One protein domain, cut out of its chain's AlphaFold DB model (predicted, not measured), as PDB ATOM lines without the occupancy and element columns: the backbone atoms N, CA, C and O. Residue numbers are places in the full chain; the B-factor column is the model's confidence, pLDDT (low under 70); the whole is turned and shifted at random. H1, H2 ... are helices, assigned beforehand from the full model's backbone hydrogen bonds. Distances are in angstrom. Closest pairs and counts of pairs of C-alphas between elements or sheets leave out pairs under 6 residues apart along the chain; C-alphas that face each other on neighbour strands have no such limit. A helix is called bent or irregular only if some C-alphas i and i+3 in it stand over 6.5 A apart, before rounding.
ATOM      1  N   ARG A   2       4.238 -48.327  40.409       76.50
ATOM      2  CA  ARG A   2       3.054 -49.089  39.943       76.50
ATOM      3  C   ARG A   2       1.727 -48.749  40.653       76.50
ATOM      4  O   ARG A   2       0.720 -48.582  39.983       76.50
ATOM      5  N   ASP A   3       1.718 -48.599  41.981       76.19
ATOM      6  CA  ASP A   3       0.492 -48.214  42.715       76.19
ATOM      7  C   ASP A   3       0.021 -46.787  42.387       76.19
ATOM      8  O   ASP A   3      -1.176 -46.530  42.350       76.19
ATOM      9  N   PHE A   4       0.947 -45.871  42.091       77.88
ATOM     10  CA  PHE A   4       0.604 -44.495  41.728       77.88
ATOM     11  C   PHE A   4      -0.066 -44.424  40.350       77.88
ATOM     12  O   PHE A   4      -1.078 -43.752  40.203       77.88
ATOM     13  N   GLU A   5       0.448 -45.163  39.364       80.75
ATOM     14  CA  GLU A   5      -0.166 -45.258  38.031       80.75
ATOM     15  C   GLU A   5      -1.583 -45.840  38.106       80.75
ATOM     16  O   GLU A   5      -2.506 -45.331  37.468       80.75
ATOM     17  N   ILE A   6      -1.773 -46.869  38.940       81.81
ATOM     18  CA  ILE A   6      -3.084 -47.473  39.192       81.81
ATOM     19  C   ILE A   6      -4.024 -46.461  39.860       81.81
ATOM     20  O   ILE A   6      -5.149 -46.277  39.395       81.81
ATOM     21  N   ALA A   7      -3.563 -45.771  40.907       81.75
ATOM     22  CA  ALA A   7      -4.346 -44.753  41.603       81.75
ATOM     23  C   ALA A   7      -4.739 -43.597  40.668       81.75
ATOM     24  O   ALA A   7      -5.893 -43.177  40.657       81.75
ATOM     25  N   GLN A   8      -3.815 -43.117  39.833       79.69
ATOM     26  CA  GLN A   8      -4.074 -42.046  38.872       79.69
ATOM     27  C   GLN A   8      -5.087 -42.477  37.801       79.69
ATOM     28  O   GLN A   8      -6.028 -41.738  37.511       79.69
ATOM     29  N   SER A   9      -4.938 -43.690  37.259       81.56
ATOM     30  CA  SER A   9      -5.893 -44.267  36.306       81.56
ATOM     31  C   SER A   9      -7.288 -44.427  36.914       81.56
ATOM     32  O   SER A   9      -8.290 -44.175  36.243       81.56
ATOM     33  N   PHE A  10      -7.375 -44.813  38.187       81.69
ATOM     34  CA  PHE A  10      -8.645 -44.904  38.899       81.69
ATOM     35  C   PHE A  10      -9.297 -43.526  39.069       81.69
ATOM     36  O   PHE A  10     -10.436 -43.333  38.650       81.69
ATOM     37  N   ILE A  11      -8.555 -42.545  39.596       81.56
ATOM     38  CA  ILE A  11      -9.053 -41.180  39.837       81.56
ATOM     39  C   ILE A  11      -9.520 -40.515  38.535       81.56
ATOM     40  O   ILE A  11     -10.523 -39.814  38.538       81.56
ATOM     41  N   SER A  12      -8.848 -40.764  37.404       80.50
ATOM     42  CA  SER A  12      -9.263 -40.206  36.106       80.50
ATOM     43  C   SER A  12     -10.579 -40.768  35.558       80.50
ATOM     44  O   SER A  12     -11.192 -40.141  34.698       80.50
ATOM     45  N   ARG A  13     -10.999 -41.954  36.017       80.56
ATOM     46  CA  ARG A  13     -12.205 -42.643  35.538       80.56
ATOM     47  C   ARG A  13     -13.392 -42.475  36.480       80.56
ATOM     48  O   ARG A  13     -14.526 -42.563  36.020       80.56
ATOM     49  N   TRP A  14     -13.140 -42.289  37.775       76.12
ATOM     50  CA  TRP A  14     -14.179 -42.311  38.801       76.12
ATOM     51  C   TRP A  14     -14.719 -40.916  39.121       76.12
ATOM     52  O   TRP A  14     -13.955 -39.965  39.284       76.12
ATOM     53  N   ASN A  15     -16.041 -40.799  39.261       75.19
ATOM     54  CA  ASN A  15     -16.689 -39.556  39.666       75.19
ATOM     55  C   ASN A  15     -16.588 -39.374  41.197       75.19
ATOM     56  O   ASN A  15     -17.128 -40.200  41.931       75.19
ATOM     57  N   PRO A  16     -15.968 -38.295  41.716       70.31
ATOM     58  CA  PRO A  16     -15.804 -38.087  43.160       70.31
ATOM     59  C   PRO A  16     -17.112 -38.020  43.964       70.31
ATOM     60  O   PRO A  16     -17.081 -38.160  45.182       70.31
ATOM     61  N   GLY A  17     -18.253 -37.777  43.307       71.12
ATOM     62  CA  GLY A  17     -19.573 -37.760  43.946       71.12
ATOM     63  C   GLY A  17     -20.228 -39.135  44.128       71.12
ATOM     64  O   GLY A  17     -21.251 -39.223  44.805       71.12
ATOM     65  N   GLU A  18     -19.676 -40.199  43.537       75.12
ATOM     66  CA  GLU A  18     -20.227 -41.555  43.626       75.12
ATOM     67  C   GLU A  18     -19.519 -42.388  44.697       75.12
ATOM     68  O   GLU A  18     -18.289 -42.462  44.748       75.12
ATOM     69  N   VAL A  19     -20.314 -43.051  45.544       74.25
ATOM     70  CA  VAL A  19     -19.813 -43.969  46.573       74.25
ATOM     71  C   VAL A  19     -19.398 -45.283  45.920       74.25
ATOM     72  O   VAL A  19     -20.188 -45.908  45.213       74.25
ATOM     73  N   ILE A  20     -18.168 -45.716  46.193       75.56
ATOM     74  CA  ILE A  20     -17.672 -47.033  45.792       75.56
ATOM     75  C   ILE A  20     -18.074 -48.030  46.871       75.56
ATOM     76  O   ILE A  20     -17.567 -47.977  47.992       75.56
ATOM     77  N   TRP A  21     -18.967 -48.948  46.524       72.38
ATOM     78  CA  TRP A  21     -19.323 -50.059  47.396       72.38
ATOM     79  C   TRP A  21     -18.380 -51.231  47.149       72.38
ATOM     80  O   TRP A  21     -18.175 -51.643  46.010       72.38
ATOM     81  N   ILE A  22     -17.801 -51.754  48.227       66.25
ATOM     82  CA  ILE A  22     -17.003 -52.978  48.204       66.25
ATOM     83  C   ILE A  22     -17.830 -54.037  48.927       66.25
ATOM     84  O   ILE A  22     -17.927 -53.992  50.154       66.25
ATOM     85  N   ASP A  23     -18.448 -54.956  48.181       61.50
ATOM     86  CA  ASP A  23     -19.185 -56.077  48.760       61.50
ATOM     87  C   ASP A  23     -18.258 -57.306  48.835       61.50
ATOM     88  O   ASP A  23     -17.906 -57.895  47.810       61.50
ATOM     89  N   PRO A  24     -17.840 -57.741  50.040       52.12
ATOM     90  CA  PRO A  24     -16.970 -58.906  50.184       52.12
ATOM     91  C   PRO A  24     -17.621 -60.220  49.709       52.12
ATOM     92  O   PRO A  24     -16.908 -61.207  49.530       52.12
ATOM     93  N   ALA A  25     -18.944 -60.256  49.501       50.28
ATOM     94  CA  ALA A  25     -19.680 -61.428  49.032       50.28
ATOM     95  C   ALA A  25     -19.896 -61.470  47.505       50.28
ATOM     96  O   ALA A  25     -20.376 -62.488  46.994       50.28
ATOM     97  N   ARG A  26     -19.561 -60.411  46.750       46.59
ATOM     98  CA  ARG A  26     -19.772 -60.351  45.291       46.59
ATOM     99  C   ARG A  26     -18.481 -60.576  44.493       46.59
ATOM    100  O   ARG A  26     -17.368 -60.312  44.921       46.59
ATOM    101  N   SER A  27     -18.676 -61.185  43.324       45.72
ATOM    102  CA  SER A  27     -17.702 -61.881  42.465       45.72
ATOM    103  C   SER A  27     -16.418 -61.130  42.046       45.72
ATOM    104  O   SER A  27     -16.287 -59.916  42.173       45.72
ATOM    105  N   THR A  28     -15.501 -61.884  41.422       45.28
ATOM    106  CA  THR A  28     -14.172 -61.538  40.862       45.28
ATOM    107  C   THR A  28     -14.010 -60.189  40.138       45.28
ATOM    108  O   THR A  28     -12.878 -59.726  40.010       45.28
ATOM    109  N   HIS A  29     -15.085 -59.549  39.669       45.53
ATOM    110  CA  HIS A  29     -15.044 -58.217  39.044       45.53
ATOM    111  C   HIS A  29     -14.946 -57.062  40.056       45.53
ATOM    112  O   HIS A  29     -14.281 -56.068  39.770       45.53
ATOM    113  N   GLU A  30     -15.521 -57.191  41.254       52.00
ATOM    114  CA  GLU A  30     -15.325 -56.199  42.325       52.00
ATOM    115  C   GLU A  30     -13.899 -56.279  42.889       52.00
ATOM    116  O   GLU A  30     -13.318 -55.263  43.257       52.00
ATOM    117  N   PHE A  31     -13.251 -57.448  42.802       51.94
ATOM    118  CA  PHE A  31     -11.863 -57.639  43.235       51.94
ATOM    119  C   PHE A  31     -10.855 -56.765  42.462       51.94
ATOM    120  O   PHE A  31      -9.827 -56.375  43.022       51.94
ATOM    121  N   SER A  32     -11.116 -56.425  41.189       57.22
ATOM    122  CA  SER A  32     -10.262 -55.477  40.458       57.22
ATOM    123  C   SER A  32     -10.435 -54.058  40.993       57.22
ATOM    124  O   SER A  32      -9.434 -53.388  41.239       57.22
ATOM    125  N   GLN A  33     -11.673 -53.636  41.264       62.44
ATOM    126  CA  GLN A  33     -11.967 -52.326  41.851       62.44
ATOM    127  C   GLN A  33     -11.389 -52.207  43.264       62.44
ATOM    128  O   GLN A  33     -10.729 -51.218  43.567       62.44
ATOM    129  N   SER A  34     -11.509 -53.246  44.098       63.44
ATOM    130  CA  SER A  34     -10.889 -53.281  45.426       63.44
ATOM    131  C   SER A  34      -9.363 -53.191  45.351       63.44
ATOM    132  O   SER A  34      -8.744 -52.537  46.187       63.44
ATOM    133  N   ARG A  35      -8.722 -53.815  44.352       64.38
ATOM    134  CA  ARG A  35      -7.263 -53.724  44.160       64.38
ATOM    135  C   ARG A  35      -6.810 -52.340  43.707       64.38
ATOM    136  O   ARG A  35      -5.763 -51.884  44.168       64.38
ATOM    137  N   GLU A  36      -7.562 -51.707  42.811       71.44
ATOM    138  CA  GLU A  36      -7.288 -50.344  42.345       71.44
ATOM    139  C   GLU A  36      -7.510 -49.331  43.473       71.44
ATOM    140  O   GLU A  36      -6.635 -48.509  43.744       71.44
ATOM    141  N   PHE A  37      -8.604 -49.467  44.223       75.75
ATOM    142  CA  PHE A  37      -8.873 -48.653  45.405       75.75
ATOM    143  C   PHE A  37      -7.832 -48.871  46.511       75.75
ATOM    144  O   PHE A  37      -7.374 -47.918  47.138       75.75
ATOM    145  N   ALA A  38      -7.353 -50.102  46.705       75.31
ATOM    146  CA  ALA A  38      -6.267 -50.367  47.642       75.31
ATOM    147  C   ALA A  38      -4.974 -49.621  47.268       75.31
ATOM    148  O   ALA A  38      -4.194 -49.281  48.156       75.31
ATOM    149  N   ALA A  39      -4.731 -49.345  45.980       79.50
ATOM    150  CA  ALA A  39      -3.610 -48.504  45.562       79.50
ATOM    151  C   ALA A  39      -3.813 -47.037  45.978       79.50
ATOM    152  O   ALA A  39      -2.857 -46.398  46.414       79.50
ATOM    153  N   ILE A  40      -5.052 -46.533  45.933       83.62
ATOM    154  CA  ILE A  40      -5.400 -45.208  46.467       83.62
ATOM    155  C   ILE A  40      -5.142 -45.154  47.969       83.62
ATOM    156  O   ILE A  40      -4.426 -44.261  48.411       83.62
ATOM    157  N   LEU A  41      -5.636 -46.130  48.737       81.12
ATOM    158  CA  LEU A  41      -5.407 -46.190  50.185       81.12
ATOM    159  C   LEU A  41      -3.908 -46.229  50.523       81.12
ATOM    160  O   LEU A  41      -3.442 -45.481  51.376       81.12
ATOM    161  N   ARG A  42      -3.115 -47.039  49.806       81.06
ATOM    162  CA  ARG A  42      -1.652 -47.100  50.002       81.06
ATOM    163  C   ARG A  42      -0.935 -45.793  49.653       81.06
ATOM    164  O   ARG A  42       0.140 -45.533  50.192       81.06
ATOM    165  N   CYS A  43      -1.482 -44.990  48.742       84.44
ATOM    166  CA  CYS A  43      -0.889 -43.731  48.289       84.44
ATOM    167  C   CYS A  43      -1.555 -42.479  48.881       84.44
ATOM    168  O   CYS A  43      -1.153 -41.374  48.515       84.44
ATOM    169  N   GLU A  44      -2.524 -42.617  49.789       85.12
ATOM    170  CA  GLU A  44      -3.355 -41.519  50.301       85.12
ATOM    171  C   GLU A  44      -2.517 -40.317  50.754       85.12
ATOM    172  O   GLU A  44      -2.679 -39.207  50.252       85.12
ATOM    173  N   SER A  45      -1.549 -40.542  51.643       83.88
ATOM    174  CA  SER A  45      -0.716 -39.476  52.214       83.88
ATOM    175  C   SER A  45       0.124 -38.734  51.166       83.88
ATOM    176  O   SER A  45       0.466 -37.562  51.359       83.88
ATOM    177  N   PHE A  46       0.450 -39.382  50.045       86.12
ATOM    178  CA  PHE A  46       1.074 -38.726  48.899       86.12
ATOM    179  C   PHE A  46       0.048 -37.949  48.067       86.12
ATOM    180  O   PHE A  46       0.292 -36.789  47.741       86.12
ATOM    181  N   LEU A  47      -1.106 -38.551  47.762       87.38
ATOM    182  CA  LEU A  47      -2.172 -37.943  46.956       87.38
ATOM    183  C   LEU A  47      -2.745 -36.679  47.622       87.38
ATOM    184  O   LEU A  47      -2.966 -35.679  46.938       87.38
ATOM    185  N   VAL A  48      -2.903 -36.690  48.948       88.25
ATOM    186  CA  VAL A  48      -3.313 -35.525  49.753       88.25
ATOM    187  C   VAL A  48      -2.258 -34.420  49.686       88.25
ATOM    188  O   VAL A  48      -2.571 -33.260  49.421       88.25
ATOM    189  N   ARG A  49      -0.975 -34.768  49.851       88.56
ATOM    190  CA  ARG A  49       0.138 -33.804  49.780       88.56
ATOM    191  C   ARG A  49       0.288 -33.183  48.393       88.56
ATOM    192  O   ARG A  49       0.599 -32.001  48.279       88.56
ATOM    193  N   ALA A  50       0.035 -33.975  47.354       89.19
ATOM    194  CA  ALA A  50      -0.004 -33.538  45.964       89.19
ATOM    195  C   ALA A  50      -1.284 -32.755  45.609       89.19
ATOM    196  O   ALA A  50      -1.401 -32.288  44.480       89.19
ATOM    197  N   LYS A  51      -2.225 -32.590  46.553       87.75
ATOM    198  CA  LYS A  51      -3.528 -31.924  46.372       87.75
ATOM    199  C   LYS A  51      -4.403 -32.558  45.281       87.75
ATOM    200  O   LYS A  51      -5.224 -31.875  44.678       87.75
ATOM    201  N   ILE A  52      -4.225 -33.856  45.031       86.19
ATOM    202  CA  ILE A  52      -5.034 -34.624  44.073       86.19
ATOM    203  C   ILE A  52      -6.367 -35.024  44.715       86.19
ATOM    204  O   ILE A  52      -7.406 -34.980  44.065       86.19
ATOM    205  N   ILE A  53      -6.337 -35.379  46.001       86.19
ATOM    206  CA  ILE A  53      -7.522 -35.669  46.816       86.19
ATOM    207  C   ILE A  53      -7.475 -34.834  48.098       86.19
ATOM    208  O   ILE A  53      -6.396 -34.424  48.528       86.19
ATOM    209  N   LYS A  54      -8.638 -34.574  48.706       84.81
ATOM    210  CA  LYS A  54      -8.731 -33.852  49.984       84.81
ATOM    211  C   LYS A  54      -8.709 -34.814  51.171       84.81
ATOM    212  O   LYS A  54      -7.862 -34.674  52.044       84.81
ATOM    213  N   GLU A  55      -9.626 -35.774  51.170       81.62
ATOM    214  CA  GLU A  55      -9.787 -36.797  52.204       81.62
ATOM    215  C   GLU A  55     -10.481 -38.031  51.615       81.62
ATOM    216  O   GLU A  55     -11.125 -37.938  50.565       81.62
ATOM    217  N   ILE A  56     -10.339 -39.175  52.284       81.25
ATOM    218  CA  ILE A  56     -11.071 -40.402  51.970       81.25
ATOM    219  C   ILE A  56     -12.073 -40.645  53.099       81.25
ATOM    220  O   ILE A  56     -11.691 -41.010  54.209       81.25
ATOM    221  N   SER A  57     -13.360 -40.455  52.813       80.88
ATOM    222  CA  SER A  57     -14.438 -40.778  53.754       80.88
ATOM    223  C   SER A  57     -14.920 -42.208  53.533       80.88
ATOM    224  O   SER A  57     -15.217 -42.606  52.405       80.88
TER     225      SER A  57
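This is residues 2 to 57 of the 258 residues of the protein "ATP-binding protein" of Pseudomonas sp. GXM4 (UniProt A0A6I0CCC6). Two helices cross nearly at right angles: the shorter H1 passes across the longer H2, which has a kink, and a long unnamed loop, residues 14 to 29, leads from the end of H1 round to the start of H2. The printed part has 56 residues with two named helices, H1 then H2, no named strand, and is all helix. It is compact, with a radius of gyration of the C-alphas of 11.4 A and spans of 34 by 25 by 17 A.

Find C-alpha 2 at (3.054, -49.089, 39.943); from there H1, residues 2 to 13, runs 17.1 A. Go on to C-alpha 30 at (-15.325, -56.199, 42.325), where H2, residues 30 to 49, begins; it covers 28.2 A and ends at C-alpha 49, (0.138, -33.804, 49.780). H2 is irregular, with C-alphas 42 and 45 8.0 A apart, and has a kink of 58 degrees near residue 43.

Look at Ala 7 and Ile 40, whose C-alphas, 5.0 A apart, are the closest where H1 and H2 touch. H2 touches H1 with residues 36 to 43 alone. Their lines are about perpendicular, at 79 degrees. O i to N i+4 pairs are within hydrogen-bond range in 7 of 8 cases in H1 and 14 of 16 in H2.

The C-alphas of Ala 25 and Ala 50, the two farthest apart, are 34.3 A apart. The printed part has no cut, and the link from H1 to H2 is long. Residues 22 to 35 have pLDDT under 70.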